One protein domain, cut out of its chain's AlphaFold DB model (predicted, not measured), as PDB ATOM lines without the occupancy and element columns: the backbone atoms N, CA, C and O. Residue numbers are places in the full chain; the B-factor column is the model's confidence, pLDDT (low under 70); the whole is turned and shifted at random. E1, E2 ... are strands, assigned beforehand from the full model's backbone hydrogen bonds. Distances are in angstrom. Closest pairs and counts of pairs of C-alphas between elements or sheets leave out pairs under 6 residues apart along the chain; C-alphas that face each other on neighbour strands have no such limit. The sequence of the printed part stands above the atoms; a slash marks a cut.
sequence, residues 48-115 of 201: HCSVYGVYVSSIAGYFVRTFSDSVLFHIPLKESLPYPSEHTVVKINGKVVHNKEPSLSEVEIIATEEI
ATOM      1  N   HIS A  48      37.592 -13.032  -3.134       84.69
ATOM      2  CA  HIS A  48      37.184 -12.150  -2.046       84.69
ATOM      3  C   HIS A  48      37.966 -12.511  -0.793       84.69
ATOM      4  O   HIS A  48      38.136 -13.692  -0.483       84.69
ATOM      5  N   CYS A  49      38.408 -11.498  -0.058       83.88
ATOM      6  CA  CYS A  49      39.027 -11.687   1.244       83.88
ATOM      7  C   CYS A  49      38.426 -10.743   2.282       83.88
ATOM      8  O   CYS A  49      38.092  -9.594   1.980       83.88
ATOM      9  N   SER A  50      38.338 -11.244   3.510       87.75
ATOM     10  CA  SER A  50      38.004 -10.448   4.683       87.75
ATOM     11  C   SER A  50      39.264  -9.828   5.267       87.75
ATOM     12  O   SER A  50      40.276 -10.506   5.444       87.75
ATOM     13  N   VAL A  51      39.182  -8.549   5.603       86.50
ATOM     14  CA  VAL A  51      40.247  -7.779   6.237       86.50
ATOM     15  C   VAL A  51      39.714  -7.151   7.512       86.50
ATOM     16  O   VAL A  51      38.588  -6.660   7.547       86.50
ATOM     17  N   TYR A  52      40.550  -7.143   8.543       91.00
ATOM     18  CA  TYR A  52      40.330  -6.410   9.780       91.00
ATOM     19  C   TYR A  52      41.533  -5.503  10.035       91.00
ATOM     20  O   TYR A  52      42.671  -5.951   9.893       91.00
ATOM     21  N   GLY A  53      41.296  -4.241  10.378       93.31
ATOM     22  CA  GLY A  53      42.364  -3.293  10.681       93.31
ATOM     23  C   GLY A  53      41.872  -1.852  10.728       93.31
ATOM     24  O   GLY A  53      40.678  -1.594  10.637       93.31
ATOM     25  N   VAL A  54      42.783  -0.893  10.847       95.75
ATOM     26  CA  VAL A  54      42.451   0.533  10.948       95.75
ATOM     27  C   VAL A  54      42.358   1.170   9.569       95.75
ATOM     28  O   VAL A  54      43.281   1.049   8.766       95.75
ATOM     29  N   TYR A  55      41.261   1.868   9.287       96.75
ATOM     30  CA  TYR A  55      41.103   2.634   8.056       96.75
ATOM     31  C   TYR A  55      41.992   3.880   8.051       96.75
ATOM     32  O   TYR A  55      42.049   4.632   9.026       96.75
ATOM     33  N   VAL A  56      42.647   4.126   6.918       94.25
ATOM     34  CA  VAL A  56      43.502   5.289   6.708       94.25
ATOM     35  C   VAL A  56      43.203   5.940   5.364       94.25
ATOM     36  O   VAL A  56      43.117   5.278   4.326       94.25
ATOM     37  N   SER A  57      43.101   7.265   5.392       94.12
ATOM     38  CA  SER A  57      43.005   8.138   4.228       94.12
ATOM     39  C   SER A  57      44.159   9.131   4.247       94.12
ATOM     40  O   SER A  57      44.312   9.908   5.186       94.12
ATOM     41  N   SER A  58      44.966   9.123   3.192       87.19
ATOM     42  CA  SER A  58      46.148   9.974   3.053       87.19
ATOM     43  C   SER A  58      46.265  10.520   1.633       87.19
ATOM     44  O   SER A  58      45.569  10.076   0.722       87.19
ATOM     45  N   ILE A  59      47.217  11.430   1.415       82.38
ATOM     46  CA  ILE A  59      47.563  11.929   0.074       82.38
ATOM     47  C   ILE A  59      47.990  10.783  -0.866       82.38
ATOM     48  O   ILE A  59      47.762  10.855  -2.069       82.38
ATOM     49  N   ALA A  60      48.572   9.706  -0.326       79.38
ATOM     50  CA  ALA A  60      48.991   8.535  -1.098       79.38
ATOM     51  C   ALA A  60      47.833   7.584  -1.463       79.38
ATOM     52  O   ALA A  60      48.041   6.634  -2.217       79.38
ATOM     53  N   GLY A  61      46.626   7.823  -0.939       88.94
ATOM     54  CA  GLY A  61      45.442   6.998  -1.161       88.94
ATOM     55  C   GLY A  61      44.844   6.438   0.128       88.94
ATOM     56  O   GLY A  61      45.125   6.912   1.235       88.94
ATOM     57  N   TYR A  62      44.008   5.417  -0.051       93.81
ATOM     58  CA  TYR A  62      43.212   4.780   0.994       93.81
ATOM     59  C   TYR A  62      43.726   3.373   1.269       93.81
ATOM     60  O   TYR A  62      44.065   2.644   0.335       93.81
ATOM     61  N   PHE A  63      43.773   2.971   2.531       92.19
ATOM     62  CA  PHE A  63      44.183   1.619   2.897       92.19
ATOM     63  C   PHE A  63      43.668   1.218   4.279       92.19
ATOM     64  O   PHE A  63      43.215   2.055   5.056       92.19
ATOM     65  N   VAL A  64      43.756  -0.075   4.582       92.12
ATOM     66  CA  VAL A  64      43.558  -0.615   5.933       92.12
ATOM     67  C   VAL A  64      44.903  -1.052   6.505       92.12
ATOM     68  O   VAL A  64      45.640  -1.766   5.824       92.12
ATOM     69  N   ARG A  65      45.233  -0.633   7.731       90.44
ATOM     70  CA  ARG A  65      46.431  -1.074   8.454       90.44
ATOM     71  C   ARG A  65      46.130  -2.195   9.443       90.44
ATOM     72  O   ARG A  65      45.263  -2.065  10.303       90.44
ATOM     73  N   THR A  66      46.896  -3.269   9.353       89.06
ATOM     74  CA  THR A  66      46.858  -4.414  10.276       89.06
ATOM     75  C   THR A  66      48.284  -4.814  10.648       89.06
ATOM     76  O   THR A  66      49.224  -4.195  10.154       89.06
ATOM     77  N   PHE A  67      48.488  -5.787  11.528       82.31
ATOM     78  CA  PHE A  67      49.826  -6.226  11.925       82.31
ATOM     79  C   PHE A  67      49.845  -7.700  12.339       82.31
ATOM     80  O   PHE A  67      48.798  -8.323  12.495       82.31
ATOM     81  N   SER A  68      51.044  -8.253  12.467       76.62
ATOM     82  CA  SER A  68      51.344  -9.512  13.153       76.62
ATOM     83  C   SER A  68      52.482  -9.271  14.143       76.62
ATOM     84  O   SER A  68      53.048  -8.176  14.172       76.62
ATOM     85  N   ASP A  69      52.890 -10.308  14.878       65.56
ATOM     86  CA  ASP A  69      54.031 -10.264  15.809       65.56
ATOM     87  C   ASP A  69      55.328  -9.720  15.186       65.56
ATOM     88  O   ASP A  69      56.235  -9.279  15.889       65.56
ATOM     89  N   SER A  70      55.445  -9.786  13.859       60.19
ATOM     90  CA  SER A  70      56.676  -9.460  13.140       60.19
ATOM     91  C   SER A  70      56.586  -8.196  12.283       60.19
ATOM     92  O   SER A  70      57.630  -7.643  11.945       60.19
ATOM     93  N   VAL A  71      55.392  -7.780  11.829       65.00
ATOM     94  CA  VAL A  71      55.255  -6.782  10.746       65.00
ATOM     95  C   VAL A  71      53.935  -5.998  10.818       65.00
ATOM     96  O   VAL A  71      52.885  -6.561  11.108       65.00
ATOM     97  N   LEU A  72      53.976  -4.709  10.450       70.75
ATOM     98  CA  LEU A  72      52.810  -3.863  10.156       70.75
ATOM     99  C   LEU A  72      52.485  -3.902   8.649       70.75
ATOM    100  O   LEU A  72      53.360  -3.691   7.809       70.75
ATOM    101  N   PHE A  73      51.225  -4.117   8.291       74.19
ATOM    102  CA  PHE A  73      50.750  -4.259   6.915       74.19
ATOM    103  C   PHE A  73      49.817  -3.116   6.516       74.19
ATOM    104  O   PHE A  73      49.059  -2.605   7.337       74.19
ATOM    105  N   HIS A  74      49.808  -2.778   5.224       80.44
ATOM    106  CA  HIS A  74      48.789  -1.925   4.612       80.44
ATOM    107  C   HIS A  74      48.098  -2.627   3.437       80.44
ATOM    108  O   HIS A  74      48.737  -3.299   2.630       80.44
ATOM    109  N   ILE A  75      46.781  -2.479   3.339       85.50
ATOM    110  CA  ILE A  75      45.965  -3.079   2.279       85.50
ATOM    111  C   ILE A  75      45.316  -1.946   1.492       85.50
ATOM    112  O   ILE A  75      44.373  -1.340   2.005       85.50
ATOM    113  N   PRO A  76      45.813  -1.620   0.285       89.94
ATOM    114  CA  PRO A  76      45.268  -0.533  -0.516       89.94
ATOM    115  C   PRO A  76      43.798  -0.755  -0.868       89.94
ATOM    116  O   PRO A  76      43.415  -1.825  -1.338       89.94
ATOM    117  N   LEU A  77      42.985   0.282  -0.738       92.00
ATOM    118  CA  LEU A  77      41.603   0.298  -1.201       92.00
ATOM    119  C   LEU A  77      41.515   1.153  -2.466       92.00
ATOM    120  O   LEU A  77      42.129   2.218  -2.555       92.00
ATOM    121  N   LYS A  78      40.751   0.696  -3.459       93.06
ATOM    122  CA  LYS A  78      40.444   1.500  -4.653       93.06
ATOM    123  C   LYS A  78      39.486   2.652  -4.348       93.06
ATOM    124  O   LYS A  78      39.468   3.633  -5.083       93.06
ATOM    125  N   GLU A  79      38.713   2.520  -3.278       91.69
ATOM    126  CA  GLU A  79      37.620   3.413  -2.903       91.69
ATOM    127  C   GLU A  79      37.869   3.956  -1.490       91.69
ATOM    128  O   GLU A  79      38.459   3.273  -0.646       91.69
ATOM    129  N   SER A  80      37.448   5.195  -1.232       95.56
ATOM    130  CA  SER A  80      37.452   5.742   0.124       95.56
ATOM    131  C   SER A  80      36.325   5.128   0.947       95.56
ATOM    132  O   SER A  80      35.278   4.757   0.417       95.56
ATOM    133  N   LEU A  81      36.526   5.060   2.262       95.69
ATOM    134  CA  LEU A  81      35.472   4.705   3.202       95.69
ATOM    135  C   LEU A  81      34.971   5.981   3.895       95.69
ATOM    136  O   LEU A  81      35.764   6.901   4.117       95.69
ATOM    137  N   PRO A  82      33.683   6.067   4.260       94.62
ATOM    138  CA  PRO A  82      33.094   7.262   4.865       94.62
ATOM    139  C   PRO A  82      33.406   7.370   6.370       94.62
ATOM    140  O   PRO A  82      32.528   7.705   7.162       94.62
ATOM    141  N   TYR A  83      34.641   7.063   6.779       96.00
ATOM    142  CA  TYR A  83      35.047   7.000   8.182       96.00
ATOM    143  C   TYR A  83      36.282   7.862   8.472       96.00
ATOM    144  O   TYR A  83      37.123   8.047   7.591       96.00
ATOM    145  N   PRO A  84      36.435   8.374   9.706       94.56
ATOM    146  CA  PRO A  84      37.644   9.080  10.113       94.56
ATOM    147  C   PRO A  84      38.903   8.203  10.000       94.56
ATOM    148  O   PRO A  84      38.964   7.104  10.560       94.56
ATOM    149  N   SER A  85      39.915   8.713   9.292       94.25
ATOM    150  CA  SER A  85      41.242   8.092   9.151       94.25
ATOM    151  C   SER A  85      41.940   7.953  10.503       94.25
ATOM    152  O   SER A  85      41.837   8.865  11.308       94.25
ATOM    153  N   GLU A  86      42.683   6.865  10.735       93.06
ATOM    154  CA  GLU A  86      43.442   6.567  11.975       93.06
ATOM    155  C   GLU A  86      42.580   6.348  13.237       93.06
ATOM    156  O   GLU A  86      43.084   5.868  14.251       93.06
ATOM    157  N   HIS A  87      41.276   6.640  13.178       95.75
ATOM    158  CA  HIS A  87      40.363   6.578  14.325       95.75
ATOM    159  C   HIS A  87      39.274   5.507  14.200       95.75
ATOM    160  O   HIS A  87      38.440   5.383  15.096       95.75
ATOM    161  N   THR A  88      39.267   4.736  13.109       97.06
ATOM    162  CA  THR A  88      38.231   3.727  12.856       97.06
ATOM    163  C   THR A  88      38.854   2.384  12.527       97.06
ATOM    164  O   THR A  88      39.554   2.251  11.521       97.06
ATOM    165  N   VAL A  89      38.557   1.372  13.333       96.06
ATOM    166  CA  VAL A  89      38.797  -0.027  12.981       96.06
ATOM    167  C   VAL A  89      37.644  -0.509  12.109       96.06
ATOM    168  O   VAL A  89      36.474  -0.268  12.402       96.06
ATOM    169  N   VAL A  90      37.972  -1.184  11.016       95.81
ATOM    170  CA  VAL A  90      37.020  -1.707  10.044       95.81
ATOM    171  C   VAL A  90      37.231  -3.202   9.858       95.81
ATOM    172  O   VAL A  90      38.359  -3.683   9.737       95.81
ATOM    173  N   LYS A  91      36.123  -3.935   9.788       93.88
ATOM    174  CA  LYS A  91      36.063  -5.278   9.219       93.88
ATOM    175  C   LYS A  91      35.389  -5.162   7.862       93.88
ATOM    176  O   LYS A  91      34.228  -4.768   7.793       93.88
ATOM    177  N   ILE A  92      36.105  -5.496   6.799       92.88
ATOM    178  CA  ILE A  92      35.623  -5.356   5.423       92.88
ATOM    179  C   ILE A  92      35.790  -6.654   4.646       92.88
ATOM    180  O   ILE A  92      36.705  -7.429   4.916       92.88
ATOM    181  N   ASN A  93      34.939  -6.857   3.650       91.12
ATOM    182  CA  ASN A  93      35.156  -7.815   2.577       91.12
ATOM    183  C   ASN A  93      35.464  -7.044   1.302       91.12
ATOM    184  O   ASN A  93      34.820  -6.042   1.012       91.12
ATOM    185  N   GLY A  94      36.440  -7.498   0.528       90.31
ATOM    186  CA  GLY A  94      36.756  -6.868  -0.746       90.31
ATOM    187  C   GLY A  94      37.311  -7.859  -1.747       90.31
ATOM    188  O   GLY A  94      37.839  -8.916  -1.385       90.31
ATOM    189  N   LYS A  95      37.191  -7.503  -3.020       90.00
ATOM    190  CA  LYS A  95      37.689  -8.292  -4.140       90.00
ATOM    191  C   LYS A  95      39.121  -7.906  -4.471       90.00
ATOM    192  O   LYS A  95      39.436  -6.733  -4.661       90.00
ATOM    193  N   VAL A  96      39.985  -8.905  -4.591       87.94
ATOM    194  CA  VAL A  96      41.410  -8.721  -4.870       87.94
ATOM    195  C   VAL A  96      41.628  -8.322  -6.328       87.94
ATOM    196  O   VAL A  96      41.290  -9.066  -7.252       87.94
ATOM    197  N   VAL A  97      42.240  -7.158  -6.551       85.75
ATOM    198  CA  VAL A  97      42.431  -6.584  -7.895       85.75
ATOM    199  C   VAL A  97      43.738  -7.038  -8.554       85.75
ATOM    200  O   VAL A  97      43.777  -7.235  -9.773       85.75
ATOM    201  N   HIS A  98      44.806  -7.243  -7.776       76.38
ATOM    202  CA  HIS A  98      46.108  -7.679  -8.293       76.38
ATOM    203  C   HIS A  98      46.651  -8.884  -7.518       76.38
ATOM    204  O   HIS A  98      46.541  -8.971  -6.297       76.38
ATOM    205  N   ASN A  99      47.262  -9.815  -8.257       67.12
ATOM    206  CA  ASN A  99      48.016 -10.921  -7.674       67.12
ATOM    207  C   ASN A  99      49.244 -10.365  -6.971       67.12
ATOM    208  O   ASN A  99      49.922  -9.521  -7.554       67.12
ATOM    209  N   LYS A 100      49.571 -10.903  -5.791       56.41
ATOM    210  CA  LYS A 100      50.762 -10.487  -5.046       56.41
ATOM    211  C   LYS A 100      50.825  -8.961  -4.858       56.41
ATOM    212  O   LYS A 100      51.913  -8.459  -4.952       56.41
ATOM    213  N   GLU A 101      49.713  -8.231  -4.759       61.03
ATOM    214  CA  GLU A 101      49.583  -6.794  -4.409       61.03
ATOM    215  C   GLU A 101      48.086  -6.537  -4.207       61.03
ATOM    216  O   GLU A 101      47.464  -5.865  -5.027       61.03
ATOM    217  N   PRO A 102      47.439  -7.150  -3.184       64.44
ATOM    218  CA  PRO A 102      46.005  -7.106  -3.028       64.44
ATOM    219  C   PRO A 102      45.614  -5.686  -2.647       64.44
ATOM    220  O   PRO A 102      45.595  -5.284  -1.490       64.44
ATOM    221  N   SER A 103      45.314  -4.917  -3.679       83.81
ATOM    222  CA  SER A 103      44.390  -3.816  -3.593       83.81
ATOM    223  C   SER A 103      42.981  -4.395  -3.629       83.81
ATOM    224  O   SER A 103      42.724  -5.322  -4.405       83.81
ATOM    225  N   LEU A 104      42.092  -3.860  -2.798       89.56
ATOM    226  CA  LEU A 104      40.695  -4.268  -2.737       89.56
ATOM    227  C   LEU A 104      39.799  -3.268  -3.464       89.56
ATOM    228  O   LEU A 104      39.977  -2.054  -3.354       89.56
ATOM    229  N   SER A 105      38.831  -3.801  -4.199       92.56
ATOM    230  CA  SER A 105      37.700  -3.075  -4.784       92.56
ATOM    231  C   SER A 105      36.391  -3.737  -4.374       92.56
ATOM    232  O   SER A 105      36.424  -4.852  -3.846       92.56
ATOM    233  N   GLU A 106      35.256  -3.111  -4.697       93.31
ATOM    234  CA  GLU A 106      33.929  -3.672  -4.397       93.31
ATOM    235  C   GLU A 106      33.817  -3.938  -2.881       93.31
ATOM    236  O   GLU A 106      33.468  -5.033  -2.447       93.31
ATOM    237  N   VAL A 107      34.240  -2.954  -2.075       94.00
ATOM    238  CA  VAL A 107      34.392  -3.121  -0.626       94.00
ATOM    239  C   VAL A 107      33.030  -3.102   0.067       94.00
ATOM    240  O   VAL A 107      32.298  -2.117   0.007       94.00
ATOM    241  N   GLU A 108      32.729  -4.174   0.793       95.06
ATOM    242  CA  GLU A 108      31.596  -4.292   1.705       95.06
ATOM    243  C   GLU A 108      32.073  -4.110   3.152       95.06
ATOM    244  O   GLU A 108      33.023  -4.759   3.599       95.06
ATOM    245  N   ILE A 109      31.399  -3.243   3.906       95.94
ATOM    246  CA  ILE A 109      31.700  -3.001   5.319       95.94
ATOM    247  C   ILE A 109      30.874  -3.967   6.173       95.94
ATOM    248  O   ILE A 109      29.649  -3.909   6.172       95.94
ATOM    249  N   ILE A 110      31.553  -4.837   6.921       96.06
ATOM    250  CA  ILE A 110      30.932  -5.846   7.793       96.06
ATOM    251  C   ILE A 110      30.689  -5.277   9.191       96.06
ATOM    252  O   ILE A 110      29.638  -5.499   9.785       96.06
ATOM    253  N   ALA A 111      31.685  -4.584   9.741       94.62
ATOM    254  CA  ALA A 111      31.616  -3.977  11.064       94.62
ATOM    255  C   ALA A 111      32.611  -2.821  11.175       94.62
ATOM    256  O   ALA A 111      33.620  -2.786  10.465       94.62
ATOM    257  N   THR A 112      32.342  -1.910  12.104       95.88
ATOM    258  CA  THR A 112      33.209  -0.773  12.413       95.88
ATOM    259  C   THR A 112      33.275  -0.528  13.906       95.88
ATOM    260  O   THR A 112      32.314  -0.803  14.625       95.88
ATOM    261  N   GLU A 113      34.379   0.052  14.346       94.81
ATOM    262  CA  GLU A 113      34.619   0.418  15.734       94.81
ATOM    263  C   GLU A 113      35.433   1.710  15.808       94.81
ATOM    264  O   GLU A 113      36.391   1.901  15.060       94.81
ATOM    265  N   GLU A 114      35.030   2.611  16.702       94.62
ATOM    266  CA  GLU A 114      35.690   3.896  16.904       94.62
ATOM    267  C   GLU A 114      36.764   3.776  17.988       94.62
ATOM    268  O   GLU A 114      36.475   3.425  19.128       94.62
ATOM    269  N   ILE A 115      38.001   4.123  17.637       94.94
ATOM    270  CA  ILE A 115      39.173   4.086  18.530       94.94
ATOM    271  C   ILE A 115      39.723   5.491  18.821       94.94
ATOM    272  O   ILE A 115      40.823   5.652  19.351       94.94
TER     273      ILE A 115
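AT A GLANCE: This is residues 48 to 115 of the 201 residues of an uncharacterized protein of Candidatus Cloacimonetes bacterium (UniProt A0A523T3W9). The domain is a small, partly closed barrel made from one strongly twisted sheet of five strands, folded back on itself along E1. E2 and E3 make one leaf and E4 and E5 the other, and the two edge strands come together where E3 ends and E5 begins, with the tip of the E2-E3 hairpin reaching outward. The printed part has 68 residues with no named helix and five named strands, E1 to E5 along the chain; the sheet's order is E3, E2, E1, E4, E5, antiparallel throughout, and the class is all strand. It is compact, with a radius of gyration of the C-alphas of 11.1 A, and rounded, spanning 31 by 29 by 25 A.

HOW THE PARTS SIT: E1, residues 48 to 58, is an inner strand and bends by 85 degrees at residue 53. Its pairing is staggered: residues 48 to 54 pair with E4, residues 88 to 96, and residues 54 to 58 pair with E2, residues 61 to 67. E1 and E2 are a hairpin at 116 degrees, with N 54 and O 65 at 2.8 A. E2 and E3, residues 72 to 77, are a hairpin at 147 degrees, with N 73 and O 66 at 2.7 A. E1, E2 and E3 form a meander, each strand the antiparallel neighbour of the one before. E4 is the antiparallel neighbour of E1 at 127 degrees, with N 51 and O 92 at 2.8 A; E1 to E4 form a Greek key, a meander of three strands whose first strand pairs with the fourth. E4 and E5, residues 104 to 114, are a hairpin at 162 degrees, with N 91 and O 111 at 2.8 A. In this folded sheet, bent back on itself into two leaves, E3 and E2 face E4 and E5, with E1 as the hinge. The closest C-alphas of E3 and E5 are those of Leu 77 and Leu 104, 4.9 A apart. E2 and E5 are apart.

IN THESE COORDINATES: E1 begins at C-alpha 48, (37.184, -12.150, -2.046), and measures 24.4 A. E2 measures 19.1 A and E3 16.5 A; C-alpha 77, at the end of E3, is at (41.603, 0.298, -1.201). E4 and E5 each measure 21.9 A; E4 bends by 61 degrees at residue 93 and E5 by 90 degrees at residue 107. E5 ends at C-alpha 114, (35.690, 3.896, 16.904).

THE WHOLE: The two C-alphas farthest apart are those of Asn 99 and Ile 115, 31.5 A. The printed part has no cut. The links E1 to E2 and E2 to E3 are tight, those from E3 to E4 and E4 to E5 short. Mean pLDDT of the printed part is 87.5; residues 69 to 71 and 99 to 102 are under 70.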